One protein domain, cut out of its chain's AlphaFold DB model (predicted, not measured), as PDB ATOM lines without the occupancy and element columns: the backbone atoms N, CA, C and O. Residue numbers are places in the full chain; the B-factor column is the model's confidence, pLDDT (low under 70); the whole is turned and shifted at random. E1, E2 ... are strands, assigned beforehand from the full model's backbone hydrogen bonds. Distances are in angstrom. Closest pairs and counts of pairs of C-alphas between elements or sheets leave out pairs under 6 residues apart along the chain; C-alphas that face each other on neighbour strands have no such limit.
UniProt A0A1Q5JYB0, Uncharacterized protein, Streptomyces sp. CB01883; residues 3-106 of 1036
ATOM      1  N   GLN A   3      44.961 184.080 -13.610       77.00
ATOM      2  CA  GLN A   3      46.245 183.514 -13.209       77.00
ATOM      3  C   GLN A   3      47.319 184.026 -14.170       77.00
ATOM      4  O   GLN A   3      47.153 183.913 -15.384       77.00
ATOM      5  N   ASP A   4      48.386 184.612 -13.630       72.44
ATOM      6  CA  ASP A   4      49.508 185.108 -14.430       72.44
ATOM      7  C   ASP A   4      50.422 183.973 -14.937       72.44
ATOM      8  O   ASP A   4      50.261 182.799 -14.588       72.44
ATOM      9  N   ALA A   5      51.395 184.331 -15.781       70.00
ATOM     10  CA  ALA A   5      52.343 183.388 -16.376       70.00
ATOM     11  C   ALA A   5      53.279 182.713 -15.349       70.00
ATOM     12  O   ALA A   5      53.793 181.628 -15.624       70.00
ATOM     13  N   ASP A   6      53.464 183.314 -14.170       72.12
ATOM     14  CA  ASP A   6      54.253 182.774 -13.056       72.12
ATOM     15  C   ASP A   6      53.394 181.918 -12.094       72.12
ATOM     16  O   ASP A   6      53.891 181.356 -11.112       72.12
ATOM     17  N   GLY A   7      52.096 181.773 -12.385       73.00
ATOM     18  CA  GLY A   7      51.135 180.982 -11.624       73.00
ATOM     19  C   GLY A   7      50.468 181.721 -10.457       73.00
ATOM     20  O   GLY A   7      49.727 181.084  -9.700       73.00
ATOM     21  N   GLY A   8      50.697 183.026 -10.303       79.50
ATOM     22  CA  GLY A   8      50.081 183.882  -9.289       79.50
ATOM     23  C   GLY A   8      48.607 184.182  -9.577       79.50
ATOM     24  O   GLY A   8      48.213 184.425 -10.716       79.50
ATOM     25  N   LEU A   9      47.766 184.145  -8.539       83.31
ATOM     26  CA  LEU A   9      46.330 184.408  -8.644       83.31
ATOM     27  C   LEU A   9      45.978 185.882  -8.418       83.31
ATOM     28  O   LEU A   9      46.380 186.496  -7.429       83.31
ATOM     29  N   HIS A  10      45.106 186.401  -9.279       82.94
ATOM     30  CA  HIS A  10      44.565 187.757  -9.209       82.94
ATOM     31  C   HIS A  10      43.040 187.702  -9.104       82.94
ATOM     32  O   HIS A  10      42.341 187.124  -9.949       82.94
ATOM     33  N   VAL A  11      42.506 188.265  -8.021       86.19
ATOM     34  CA  VAL A  11      41.079 188.211  -7.686       86.19
ATOM     35  C   VAL A  11      40.487 189.605  -7.806       86.19
ATOM     36  O   VAL A  11      40.829 190.502  -7.044       86.19
ATOM     37  N   PHE A  12      39.576 189.749  -8.761       86.19
ATOM     38  CA  PHE A  12      38.839 190.974  -9.037       86.19
ATOM     39  C   PHE A  12      37.425 190.863  -8.466       86.19
ATOM     40  O   PHE A  12      36.867 189.763  -8.392       86.19
ATOM     41  N   GLY A  13      36.838 191.991  -8.082       86.88
ATOM     42  CA  GLY A  13      35.460 192.074  -7.610       86.88
ATOM     43  C   GLY A  13      34.960 193.513  -7.555       86.88
ATOM     44  O   GLY A  13      35.755 194.446  -7.479       86.88
ATOM     45  N   ILE A  14      33.639 193.685  -7.591       85.94
ATOM     46  CA  ILE A  14      32.992 194.988  -7.403       85.94
ATOM     47  C   ILE A  14      32.593 195.125  -5.929       85.94
ATOM     48  O   ILE A  14      32.001 194.206  -5.359       85.94
ATOM     49  N   ASP A  15      32.931 196.254  -5.305       81.31
ATOM     50  CA  ASP A  15      32.562 196.564  -3.923       81.31
ATOM     51  C   ASP A  15      31.130 197.126  -3.789       81.31
ATOM     52  O   ASP A  15      30.455 197.448  -4.766       81.31
ATOM     53  N   GLY A  16      30.658 197.298  -2.549       75.75
ATOM     54  CA  GLY A  16      29.331 197.868  -2.265       75.75
ATOM     55  C   GLY A  16      29.147 199.347  -2.650       75.75
ATOM     56  O   GLY A  16      28.101 199.915  -2.348       75.75
ATOM     57  N   LYS A  17      30.148 199.984  -3.274       79.38
ATOM     58  CA  LYS A  17      30.103 201.345  -3.829       79.38
ATOM     59  C   LYS A  17      30.214 201.347  -5.361       79.38
ATOM     60  O   LYS A  17      30.419 202.408  -5.950       79.38
ATOM     61  N   ASN A  18      30.064 200.187  -6.006       80.00
ATOM     62  CA  ASN A  18      30.251 199.988  -7.444       80.00
ATOM     63  C   ASN A  18      31.684 200.314  -7.916       80.00
ATOM     64  O   ASN A  18      31.879 200.846  -9.010       80.00
ATOM     65  N   THR A  19      32.695 200.014  -7.097       82.81
ATOM     66  CA  THR A  19      34.115 200.128  -7.459       82.81
ATOM     67  C   THR A  19      34.651 198.752  -7.832       82.81
ATOM     68  O   THR A  19      34.662 197.854  -6.994       82.81
ATOM     69  N   LEU A  20      35.113 198.580  -9.070       84.56
ATOM     70  CA  LEU A  20      35.884 197.409  -9.475       84.56
ATOM     71  C   LEU A  20      37.286 197.502  -8.868       84.56
ATOM     72  O   LEU A  20      37.969 198.520  -9.012       84.56
ATOM     73  N   ALA A  21      37.696 196.450  -8.171       85.06
ATOM     74  CA  ALA A  21      38.943 196.389  -7.429       85.06
ATOM     75  C   ALA A  21      39.609 195.012  -7.544       85.06
ATOM     76  O   ALA A  21      38.942 194.009  -7.813       85.06
ATOM     77  N   VAL A  22      40.920 194.965  -7.301       84.06
ATOM     78  CA  VAL A  22      41.761 193.767  -7.428       84.06
ATOM     79  C   VAL A  22      42.576 193.482  -6.164       84.06
ATOM     80  O   VAL A  22      42.997 194.390  -5.441       84.06
ATOM     81  N   ILE A  23      42.805 192.194  -5.909       86.06
ATOM     82  CA  ILE A  23      43.730 191.659  -4.909       86.06
ATOM     83  C   ILE A  23      44.705 190.718  -5.625       86.06
ATOM     84  O   ILE A  23      44.285 189.755  -6.271       86.06
ATOM     85  N   HIS A  24      46.002 190.982  -5.482       84.81
ATOM     86  CA  HIS A  24      47.071 190.201  -6.109       84.81
ATOM     87  C   HIS A  24      47.685 189.205  -5.115       84.81
ATOM     88  O   HIS A  24      47.909 189.537  -3.945       84.81
ATOM     89  N   GLN A  25      47.990 187.989  -5.566       85.50
ATOM     90  CA  GLN A  25      48.849 187.057  -4.842       85.50
ATOM     91  C   GLN A  25      50.322 187.473  -5.008       85.50
ATOM     92  O   GLN A  25      50.779 187.733  -6.113       85.50
ATOM     93  N   GLN A  26      51.085 187.488  -3.912       79.94
ATOM     94  CA  GLN A  26      52.537 187.733  -3.890       79.94
ATOM     95  C   GLN A  26      53.372 186.465  -3.633       79.94
ATOM     96  O   GLN A  26      54.597 186.524  -3.558       79.94
ATOM     97  N   GLY A  27      52.726 185.314  -3.439       78.75
ATOM     98  CA  GLY A  27      53.384 184.014  -3.330       78.75
ATOM     99  C   GLY A  27      52.640 183.055  -2.407       78.75
ATOM    100  O   GLY A  27      51.416 183.127  -2.259       78.75
ATOM    101  N   PHE A  28      53.385 182.161  -1.760       79.06
ATOM    102  CA  PHE A  28      52.861 181.213  -0.778       79.06
ATOM    103  C   PHE A  28      53.476 181.469   0.602       79.06
ATOM    104  O   PHE A  28      54.658 181.785   0.731       79.06
ATOM    105  N   ALA A  29      52.668 181.316   1.647       73.44
ATOM    106  CA  ALA A  29      53.102 181.293   3.036       73.44
ATOM    107  C   ALA A  29      52.940 179.879   3.605       73.44
ATOM    108  O   ALA A  29      51.973 179.181   3.292       73.44
ATOM    109  N   GLN A  30      53.857 179.466   4.477       69.44
ATOM    110  CA  GLN A  30      53.702 178.229   5.235       69.44
ATOM    111  C   GLN A  30      52.595 178.420   6.282       69.44
ATOM    112  O   GLN A  30      52.702 179.285   7.149       69.44
ATOM    113  N   GLY A  31      51.512 177.652   6.164       66.00
ATOM    114  CA  GLY A  31      50.475 177.546   7.185       66.00
ATOM    115  C   GLY A  31      50.760 176.413   8.170       66.00
ATOM    116  O   GLY A  31      51.776 175.719   8.085       66.00
ATOM    117  N   ASP A  32      49.827 176.206   9.096       67.31
ATOM    118  CA  ASP A  32      49.903 175.122  10.075       67.31
ATOM    119  C   ASP A  32      49.935 173.749   9.378       67.31
ATOM    120  O   ASP A  32      49.045 173.421   8.592       67.31
ATOM    121  N   GLY A  33      50.964 172.945   9.668       60.84
ATOM    122  CA  GLY A  33      51.070 171.547   9.234       60.84
ATOM    123  C   GLY A  33      51.193 171.329   7.719       60.84
ATOM    124  O   GLY A  33      50.298 170.750   7.115       60.84
ATOM    125  N   ASN A  34      52.310 171.736   7.105       64.75
ATOM    126  CA  ASN A  34      52.653 171.520   5.681       64.75
ATOM    127  C   ASN A  34      51.657 172.064   4.627       64.75
ATOM    128  O   ASN A  34      51.917 171.931   3.431       64.75
ATOM    129  N   VAL A  35      50.563 172.719   5.023       67.19
ATOM    130  CA  VAL A  35      49.632 173.371   4.094       67.19
ATOM    131  C   VAL A  35      50.196 174.725   3.664       67.19
ATOM    132  O   VAL A  35      50.371 175.627   4.483       67.19
ATOM    133  N   LEU A  36      50.441 174.895   2.365       71.44
ATOM    134  CA  LEU A  36      50.744 176.201   1.781       71.44
ATOM    135  C   LEU A  36      49.458 177.035   1.693       71.44
ATOM    136  O   LEU A  36      48.456 176.584   1.142       71.44
ATOM    137  N   ARG A  37      49.484 178.259   2.226       76.00
ATOM    138  CA  ARG A  37      48.406 179.251   2.086       76.00
ATOM    139  C   ARG A  37      48.818 180.316   1.071       76.00
ATOM    140  O   ARG A  37      49.991 180.681   1.000       76.00
ATOM    141  N   LEU A  38      47.859 180.841   0.309       81.06
ATOM    142  CA  LEU A  38      48.092 181.978  -0.587       81.06
ATOM    143  C   LEU A  38      48.493 183.206   0.245       81.06
ATOM    144  O   LEU A  38      47.814 183.542   1.218       81.06
ATOM    145  N   ARG A  39      49.590 183.873  -0.126       82.69
ATOM    146  CA  ARG A  39      49.981 185.170   0.438       82.69
ATOM    147  C   ARG A  39      49.507 186.263  -0.511       82.69
ATOM    148  O   ARG A  39      50.010 186.354  -1.625       82.69
ATOM    149  N   TRP A  40      48.561 187.078  -0.066       84.75
ATOM    150  CA  TRP A  40      48.076 188.255  -0.791       84.75
ATOM    151  C   TRP A  40      48.980 189.469  -0.544       84.75
ATOM    152  O   TRP A  40      49.704 189.491   0.453       84.75
ATOM    153  N   THR A  41      48.918 190.479  -1.416       83.69
ATOM    154  CA  THR A  41      49.542 191.791  -1.183       83.69
ATOM    155  C   THR A  41      49.082 192.370   0.148       83.69
ATOM    156  O   THR A  41      47.883 192.421   0.427       83.69
ATOM    157  N   GLN A  42      50.033 192.828   0.961       81.06
ATOM    158  CA  GLN A  42      49.775 193.406   2.276       81.06
ATOM    159  C   GLN A  42      50.406 194.792   2.429       81.06
ATOM    160  O   GLN A  42      51.444 195.078   1.837       81.06
ATOM    161  N   ALA A  43      49.776 195.628   3.251       77.31
ATOM    162  CA  ALA A  43      50.307 196.901   3.718       77.31
ATOM    163  C   ALA A  43      50.234 196.953   5.244       77.31
ATOM    164  O   ALA A  43      49.307 196.421   5.859       77.31
ATOM    165  N   GLU A  44      51.214 197.609   5.852       81.19
ATOM    166  CA  GLU A  44      51.263 197.810   7.293       81.19
ATOM    167  C   GLU A  44      50.459 199.063   7.665       81.19
ATOM    168  O   GLU A  44      50.686 200.151   7.132       81.19
ATOM    169  N   THR A  45      49.477 198.915   8.553       72.81
ATOM    170  CA  THR A  45      48.718 200.054   9.080       72.81
ATOM    171  C   THR A  45      49.580 200.890  10.027       72.81
ATOM    172  O   THR A  45      50.568 200.420  10.589       72.81
ATOM    173  N   THR A  46      49.144 202.116  10.326       71.00
ATOM    174  CA  THR A  46      49.771 202.985  11.344       71.00
ATOM    175  C   THR A  46      49.798 202.383  12.759       71.00
ATOM    176  O   THR A  46      50.472 202.918  13.636       71.00
ATOM    177  N   THR A  47      49.098 201.267  12.988       76.88
ATOM    178  CA  THR A  47      49.105 200.478  14.231       76.88
ATOM    179  C   THR A  47      50.022 199.246  14.170       76.88
ATOM    180  O   THR A  47      49.908 198.373  15.029       76.88
ATOM    181  N   GLY A  48      50.892 199.124  13.159       75.00
ATOM    182  CA  GLY A  48      51.793 197.973  12.977       75.00
ATOM    183  C   GLY A  48      51.067 196.669  12.631       75.00
ATOM    184  O   GLY A  48      51.558 195.577  12.906       75.00
ATOM    185  N   THR A  49      49.838 196.756  12.112       77.94
ATOM    186  CA  THR A  49      49.024 195.586  11.763       77.94
ATOM    187  C   THR A  49      49.063 195.384  10.253       77.94
ATOM    188  O   THR A  49      48.673 196.268   9.496       77.94
ATOM    189  N   SER A  50      49.524 194.220   9.798       72.75
ATOM    190  CA  SER A  50      49.521 193.893   8.370       72.75
ATOM    191  C   SER A  50      48.102 193.563   7.896       72.75
ATOM    192  O   SER A  50      47.470 192.648   8.430       72.75
ATOM    193  N   THR A  51      47.598 194.289   6.897       78.88
ATOM    194  CA  THR A  51      46.290 194.048   6.265       78.88
ATOM    195  C   THR A  51      46.447 193.770   4.777       78.88
ATOM    196  O   THR A  51      47.334 194.320   4.127       78.88
ATOM    197  N   THR A  52      45.570 192.937   4.212       80.62
ATOM    198  CA  THR A  52      45.494 192.740   2.757       80.62
ATOM    199  C   THR A  52      45.138 194.057   2.069       80.62
ATOM    200  O   THR A  52      44.221 194.758   2.502       80.62
ATOM    201  N   VAL A  53      45.851 194.379   0.989       81.56
ATOM    202  CA  VAL A  53      45.577 195.543   0.140       81.56
ATOM    203  C   VAL A  53      44.558 195.162  -0.922       81.56
ATOM    204  O   VAL A  53      44.726 194.168  -1.627       81.56
ATOM    205  N   ILE A  54      43.528 195.991  -1.049       80.69
ATOM    206  CA  ILE A  54      42.566 195.962  -2.148       80.69
ATOM    207  C   ILE A  54      42.819 197.228  -2.968       80.69
ATOM    208  O   ILE A  54      42.739 198.329  -2.425       80.69
ATOM    209  N   VAL A  55      43.154 197.080  -4.249       79.81
ATOM    210  CA  VAL A  55      43.424 198.214  -5.144       79.81
ATOM    211  C   VAL A  55      42.159 198.514  -5.940       79.81
ATOM    212  O   VAL A  55      41.727 197.684  -6.737       79.81
ATOM    213  N   GLY A  56      41.553 199.681  -5.721       77.50
ATOM    214  CA  GLY A  56      40.446 200.164  -6.550       77.50
ATOM    215  C   GLY A  56      40.956 200.586  -7.927       77.50
ATOM    216  O   GLY A  56      41.866 201.407  -8.007       77.50
ATOM    217  N   LEU A  57      40.374 200.024  -8.988       74.75
ATOM    218  CA  LEU A  57      40.753 200.276 -10.380       74.75
ATOM    219  C   LEU A  57      39.809 201.295 -11.028       74.75
ATOM    220  O   LEU A  57      40.241 202.347 -11.498       74.75
ATOM    221  N   HIS A  58      38.505 201.007 -11.009       76.19
ATOM    222  CA  HIS A  58      37.493 201.794 -11.716       76.19
ATOM    223  C   HIS A  58      36.234 201.978 -10.860       76.19
ATOM    224  O   HIS A  58      35.720 201.024 -10.281       76.19
ATOM    225  N   ALA A  59      35.720 203.207 -10.779       76.75
ATOM    226  CA  ALA A  59      34.495 203.538 -10.049       76.75
ATOM    227  C   ALA A  59      33.261 203.550 -10.970       76.75
ATOM    228  O   ALA A  59      33.390 203.702 -12.184       76.75
ATOM    229  N   LYS A  60      32.060 203.459 -10.379       79.69
ATOM    230  CA  LYS A  60      30.763 203.431 -11.084       79.69
ATOM    231  C   LYS A  60      30.644 202.272 -12.090       79.69
ATOM    232  O   LYS A  60      30.179 202.467 -13.207       79.69
ATOM    233  N   ILE A  61      31.039 201.060 -11.709       82.62
ATOM    234  CA  ILE A  61      30.945 199.862 -12.556       82.62
ATOM    235  C   ILE A  61      29.651 199.092 -12.262       82.62
ATOM    236  O   ILE A  61      29.382 198.733 -11.119       82.62
ATOM    237  N   ALA A  62      28.852 198.837 -13.300       82.75
ATOM    238  CA  ALA A  62      27.635 198.027 -13.235       82.75
ATOM    239  C   ALA A  62      27.936 196.524 -13.354       82.75
ATOM    240  O   ALA A  62      27.333 195.702 -12.667       82.75
ATOM    241  N   SER A  63      28.871 196.160 -14.233       84.50
ATOM    242  CA  SER A  63      29.330 194.786 -14.442       84.50
ATOM    243  C   SER A  63      30.710 194.775 -15.102       84.50
ATOM    244  O   SER A  63      31.150 195.772 -15.674       84.50
ATOM    245  N   TYR A  64      31.405 193.642 -15.016       86.69
ATOM    246  CA  TYR A  64      32.709 193.434 -15.640       86.69
ATOM    247  C   TYR A  64      32.842 191.991 -16.134       86.69
ATOM    248  O   TYR A  64      32.225 191.075 -15.582       86.69
ATOM    249  N   PHE A  65      33.657 191.795 -17.162       85.75
ATOM    250  CA  PHE A  65      34.065 190.498 -17.678       85.75
ATOM    251  C   PHE A  65      35.584 190.504 -17.850       85.75
ATOM    252  O   PHE A  65      36.133 191.396 -18.494       85.75
ATOM    253  N   LEU A  66      36.263 189.523 -17.259       78.25
ATOM    254  CA  LEU A  66      37.705 189.345 -17.416       78.25
ATOM    255  C   LEU A  66      37.974 188.430 -18.601       78.25
ATOM    256  O   LEU A  66      37.302 187.406 -18.744       78.25
ATOM    257  N   ASP A  67      39.000 188.746 -19.380       73.06
ATOM    258  CA  ASP A  67      39.569 187.810 -20.343       73.06
ATOM    259  C   ASP A  67      40.065 186.535 -19.616       73.06
ATOM    260  O   ASP A  67      40.890 186.636 -18.700       73.06
ATOM    261  N   PRO A  68      39.546 185.336 -19.950       60.44
ATOM    262  CA  PRO A  68      39.986 184.089 -19.331       60.44
ATOM    263  C   PRO A  68      41.315 183.561 -19.894       60.44
ATOM    264  O   PRO A  68      41.916 182.695 -19.256       60.44
ATOM    265  N   TYR A  69      41.771 184.053 -21.053       59.78
ATOM    266  CA  TYR A  69      43.002 183.619 -21.725       59.78
ATOM    267  C   TYR A  69      43.776 184.810 -22.329       59.78
ATOM    268  O   TYR A  69      44.003 184.841 -23.538       59.78
ATOM    269  N   PRO A  70      44.208 185.792 -21.515       57.00
ATOM    270  CA  PRO A  70      44.978 186.920 -22.019       57.00
ATOM    271  C   PRO A  70      46.367 186.454 -22.457       57.00
ATOM    272  O   PRO A  70      47.201 186.128 -21.612       57.00
ATOM    273  N   ASP A  71      46.638 186.475 -23.765       53.88
ATOM    274  CA  ASP A  71      47.909 185.981 -24.312       53.88
ATOM    275  C   ASP A  71      49.132 186.682 -23.683       53.88
ATOM    276  O   ASP A  71      50.127 186.020 -23.398       53.88
ATOM    277  N   TYR A  72      49.054 188.004 -23.422       55.53
ATOM    278  CA  TYR A  72      50.150 188.788 -22.809       55.53
ATOM    279  C   TYR A  72      49.752 190.017 -21.953       55.53
ATOM    280  O   TYR A  72      50.645 190.691 -21.438       55.53
ATOM    281  N   ARG A  73      48.464 190.376 -21.802       61.88
ATOM    282  CA  ARG A  73      48.030 191.575 -21.040       61.88
ATOM    283  C   ARG A  73      46.684 191.346 -20.336       61.88
ATOM    284  O   ARG A  73      45.776 190.870 -21.009       61.88
ATOM    285  N   PRO A  74      46.503 191.716 -19.051       67.75
ATOM    286  CA  PRO A  74      45.194 191.665 -18.401       67.75
ATOM    287  C   PRO A  74      44.213 192.583 -19.132       67.75
ATOM    288  O   PRO A  74      44.486 193.778 -19.263       67.75
ATOM    289  N   ASN A  75      43.093 192.023 -19.593       75.12
ATOM    290  CA  ASN A  75      42.026 192.751 -20.271       75.12
ATOM    291  C   ASN A  75      40.704 192.589 -19.508       75.12
ATOM    292  O   ASN A  75      40.300 191.475 -19.160       75.12
ATOM    293  N   GLU A  76      40.005 193.700 -19.302       81.31
ATOM    294  CA  GLU A  76      38.702 193.766 -18.648       81.31
ATOM    295  C   GLU A  76      37.703 194.462 -19.573       81.31
ATOM    296  O   GLU A  76      37.890 195.622 -19.929       81.31
ATOM    297  N   LEU A  77      36.616 193.790 -19.944       84.38
ATOM    298  CA  LEU A  77      35.457 194.452 -20.538       84.38
ATOM    299  C   LEU A  77      34.550 194.924 -19.398       84.38
ATOM    300  O   LEU A  77      33.901 194.110 -18.738       84.38
ATOM    301  N   ILE A  78      34.498 196.230 -19.162       83.94
ATOM    302  CA  ILE A  78      33.672 196.846 -18.119       83.94
ATOM    303  C   ILE A  78      32.408 197.477 -18.709       83.94
ATOM    304  O   ILE A  78      32.401 197.968 -19.839       83.94
ATOM    305  N   THR A  79      31.336 197.489 -17.915       84.12
ATOM    306  CA  THR A  79      30.117 198.260 -18.187       84.12
ATOM    307  C   THR A  79      29.938 199.314 -17.098       84.12
ATOM    308  O   THR A  79      29.830 198.977 -15.917       84.12
ATOM    309  N   MET A  80      29.896 200.590 -17.472       76.50
ATOM    310  CA  MET A  80      29.729 201.717 -16.553       76.50
ATOM    311  C   MET A  80      28.256 201.936 -16.181       76.50
ATOM    312  O   MET A  80      27.354 201.830 -17.013       76.50
ATOM    313  N   ALA A  81      28.010 202.252 -14.912       67.50
ATOM    314  CA  ALA A  81      26.698 202.529 -14.343       67.50
ATOM    315  C   ALA A  81      26.303 204.000 -14.545       67.50
ATOM    316  O   ALA A  81      27.096 204.901 -14.270       67.50
ATOM    317  N   GLY A  82      25.055 204.241 -14.957       62.97
ATOM    318  CA  GLY A  82      24.523 205.595 -15.162       62.97
ATOM    319  C   GLY A  82      25.000 206.285 -16.446       62.97
ATOM    320  O   GLY A  82      24.952 207.503 -16.509       62.97
ATOM    321  N   MET A  83      25.466 205.516 -17.435       57.34
ATOM    322  CA  MET A  83      25.821 205.989 -18.780       57.34
ATOM    323  C   MET A  83      24.787 205.504 -19.807       57.34
ATOM    324  O   MET A  83      24.167 204.452 -19.613       57.34
ATOM    325  N   LEU A  84      24.654 206.214 -20.931       53.44
ATOM    326  CA  LEU A  84      23.830 205.781 -22.066       53.44
ATOM    327  C   LEU A  84      24.245 204.378 -22.580       53.44
ATOM    328  O   LEU A  84      25.442 204.078 -22.632       53.44
ATOM    329  N   PRO A  85      23.309 203.512 -23.029       55.22
ATOM    330  CA  PRO A  85      23.618 202.128 -23.429       55.22
ATOM    331  C   PRO A  85      24.595 201.965 -24.607       55.22
ATOM    332  O   PRO A  85      25.178 200.893 -24.784       55.22
ATOM    333  N   SER A  86      24.735 202.998 -25.440       52.16
ATOM    334  CA  SER A  86      25.696 203.090 -26.549       52.16
ATOM    335  C   SER A  86      27.111 203.457 -26.089       52.16
ATOM    336  O   SER A  86      28.074 203.232 -26.821       52.16
ATOM    337  N   GLU A  87      27.239 204.015 -24.884       55.25
ATOM    338  CA  GLU A  87      28.475 204.578 -24.342       55.25
ATOM    339  C   GLU A  87      29.031 203.794 -23.150       55.25
ATOM    340  O   GLU A  87      30.164 204.032 -22.738       55.25
ATOM    341  N   SER A  88      28.245 202.872 -22.593       68.50
ATOM    342  CA  SER A  88      28.520 202.223 -21.313       68.50
ATOM    343  C   SER A  88      29.652 201.191 -21.323       68.50
ATOM    344  O   SER A  88      30.063 200.784 -20.242       68.50
ATOM    345  N   PHE A  89      30.165 200.760 -22.480       80.06
ATOM    346  CA  PHE A  89      31.166 199.689 -22.577       80.06
ATOM    347  C   PHE A  89      32.583 200.217 -22.840       80.06
ATOM    348  O   PHE A  89      32.811 200.949 -23.805       80.06
ATOM    349  N   CYS A  90      33.556 199.750 -22.054       77.25
ATOM    350  CA  CYS A  90      34.985 200.012 -22.261       77.25
ATOM    351  C   CYS A  90      35.802 198.724 -22.109       77.25
ATOM    352  O   CYS A  90      35.460 197.867 -21.297       77.25
ATOM    353  N   ILE A  91      36.904 198.612 -22.853       82.50
ATOM    354  CA  ILE A  91      37.978 197.654 -22.577       82.50
ATOM    355  C   ILE A  91      39.067 198.390 -21.799       82.50
ATOM    356  O   ILE A  91      39.541 199.444 -22.221       82.50
ATOM    357  N   CYS A  92      39.458 197.824 -20.666       78.12
ATOM    358  CA  CYS A  92      40.589 198.258 -19.865       78.12
ATOM    359  C   CYS A  92      41.708 197.228 -20.020       78.12
ATOM    360  O   CYS A  92      41.487 196.037 -19.820       78.12
ATOM    361  N   THR A  93      42.905 197.686 -20.370       77.19
ATOM    362  CA  THR A  93      44.087 196.843 -20.564       77.19
ATOM    363  C   THR A  93      45.204 197.348 -19.666       77.19
ATOM    364  O   THR A  93      45.509 198.542 -19.679       77.19
ATOM    365  N   GLN A  94      45.840 196.456 -18.909       70.50
ATOM    366  CA  GLN A  94      47.022 196.807 -18.122       70.50
ATOM    367  C   GLN A  94      48.312 196.512 -18.897       70.50
ATOM    368  O   GLN A  94      48.494 195.431 -19.461       70.50
ATOM    369  N   ASP A  95      49.246 197.460 -18.893       65.75
ATOM    370  CA  ASP A  95      50.619 197.224 -19.325       65.75
ATOM    371  C   ASP A  95      51.439 196.635 -18.163       65.75
ATOM    372  O   ASP A  95      51.615 197.268 -17.123       65.75
ATOM    373  N   LEU A  96      51.939 195.407 -18.330       57.31
ATOM    374  CA  LEU A  96      52.611 194.652 -17.261       57.31
ATOM    375  C   LEU A  96      54.001 195.188 -16.874       57.31
ATOM    376  O   LEU A  96      54.514 194.817 -15.821       57.31
ATOM    377  N   VAL A  97      54.624 196.037 -17.700       56.31
ATOM    378  CA  VAL A  97      55.978 196.571 -17.445       56.31
ATOM    379  C   VAL A  97      55.907 197.890 -16.679       56.31
ATOM    380  O   VAL A  97      56.694 198.125 -15.766       56.31
ATOM    381  N   SER A  98      54.958 198.749 -17.047       57.66
ATOM    382  CA  SER A  98      54.741 200.059 -16.419       57.66
ATOM    383  C   SER A  98      53.686 200.046 -15.306       57.66
ATOM    384  O   SER A  98      53.634 200.975 -14.502       57.66
ATOM    385  N   GLY A  99      52.828 199.021 -15.258       58.75
ATOM    386  CA  GLY A  99      51.676 198.926 -14.356       58.75
ATOM    387  C   GLY A  99      50.497 199.835 -14.734       58.75
ATOM    388  O   GLY A  99      49.476 199.812 -14.043       58.75
ATOM    389  N   ILE A 100      50.626 200.626 -15.806       60.53
ATOM    390  CA  ILE A 100      49.647 201.628 -16.240       60.53
ATOM    391  C   ILE A 100      48.441 200.944 -16.894       60.53
ATOM    392  O   ILE A 100      48.585 200.004 -17.676       60.53
ATOM    393  N   TRP A 101      47.247 201.454 -16.595       64.31
ATOM    394  CA  TRP A 101      45.993 201.038 -17.216       64.31
ATOM    395  C   TRP A 101      45.619 201.975 -18.368       64.31
ATOM    396  O   TRP A 101      45.547 203.190 -18.185       64.31
ATOM    397  N   SER A 102      45.336 201.410 -19.541       63.97
ATOM    398  CA  SER A 102      44.723 202.105 -20.676       63.97
ATOM    399  C   SER A 102      43.258 201.698 -20.810       63.97
ATOM    400  O   SER A 102      42.935 200.522 -20.663       63.97
ATOM    401  N   MET A 103      42.378 202.650 -21.116       68.00
ATOM    402  CA  MET A 103      40.953 202.408 -21.356       68.00
ATOM    403  C   MET A 103      40.594 202.847 -22.778       68.00
ATOM    404  O   MET A 103      40.817 204.005 -23.129       68.00
ATOM    405  N   ASP A 104      40.012 201.946 -23.565       65.31
ATOM    406  CA  ASP A 104      39.477 202.222 -24.901       65.31
ATOM    407  C   ASP A 104      37.962 201.916 -24.926       65.31
ATOM    408  O   ASP A 104      37.486 200.930 -24.358       65.31
ATOM    409  N   LYS A 105      37.168 202.780 -25.570       65.69
ATOM    410  CA  LYS A 105      35.697 202.685 -25.590       65.69
ATOM    411  C   LYS A 105      35.214 201.652 -26.613       65.69
ATOM    412  O   LYS A 105      35.586 201.715 -27.784       65.69
ATOM    413  N   VAL A 106      34.320 200.750 -26.209       65.56
ATOM    414  CA  VAL A 106      33.717 199.746 -27.099       65.56
ATOM    415  C   VAL A 106      32.408 200.282 -27.664       65.56
ATOM    416  O   VAL A 106      31.401 200.395 -26.968       65.56
TER     417      VAL A 106
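Overview. This is residues 3 to 106 of the 1036 residues of an uncharacterized protein of Streptomyces sp. CB01883 (UniProt A0A1Q5JYB0). Two strongly twisted sheets stand partly face to face, E1, E6 and the first part of E2 on one side and the meander E7 to E10 on the other, in a loose, elongated model. Away from the second sheet, E2 bends and goes on as a hairpin with E3, and E4 and E5 make a small hairpin of their own. The printed part has 104 residues with ten named strands, E1 to E10 in order, and no named helix; the class is all strand. E7 to E10 form an antiparallel sheet in that order, while the other large sheet is branched at E2, its neighbour pairs antiparallel. The whole is loose, with a radius of gyration of the C-alphas of 16.1 A and spans of 53 by 35 by 25 A.

Arrangement. E2, residues 20 to 30, has E1, residues 9 to 14, on one side, and E3, residues 36 to 40, and E6, residues 55 to 58, on the other side. The pairing is staggered: E2 pairs with E1 over 20 to 24, with E6 over 20 to 22 and with E3 over 25 to 30, and it bends by 58 degrees at residue 27. N 11 and O 23 are 2.9 A apart, N 29 and O 37 2.8 A, and N 20 and O 58 2.8 A, each within hydrogen-bond range. E1, E2 and E3 form a meander, each strand the antiparallel neighbour of the one before. E3 runs on at 64 degrees into E4, residues 42 to 44, which forms a hairpin with E5, residues 50 to 52; N 43 and O 51 are 2.9 A apart. E7, residues 61 to 66, and E10, residues 101 to 105, are the edge strands of the second meander, with E8, residues 75 to 80, and E9, residues 89 to 94, as inner strands. Its pairs include N 65 and O 77 at 2.8 A, N 76 and O 92 at 2.8 A, and N 91 and O 104 at 2.8 A. Between the two large sheets, the closest C-alphas of E2 and E7 are those of Leu 20 and Ile 61, 6.3 A apart. E3 and E10 are apart.

Along the chain. E1 begins at C-alpha 9, (46.330, 184.408, -8.644), and is 17.1 A long. E2 is the longest strand by residues, 30.0 A from first to last C-alpha. E8 measures 15.7 A and E9 16.7 A. E10 ends at C-alpha 105, (35.697, 202.685, -25.590).

Size, cuts and confidence. The C-alphas of Gly 33 and Ser 86 are the two farthest apart, at 54.0 A. The printed part has no cut and no long link. Mean pLDDT of the printed part is 73.9; residues 30 to 35, 68 to 74, 81 to 88 and 95 to 106 are under 70.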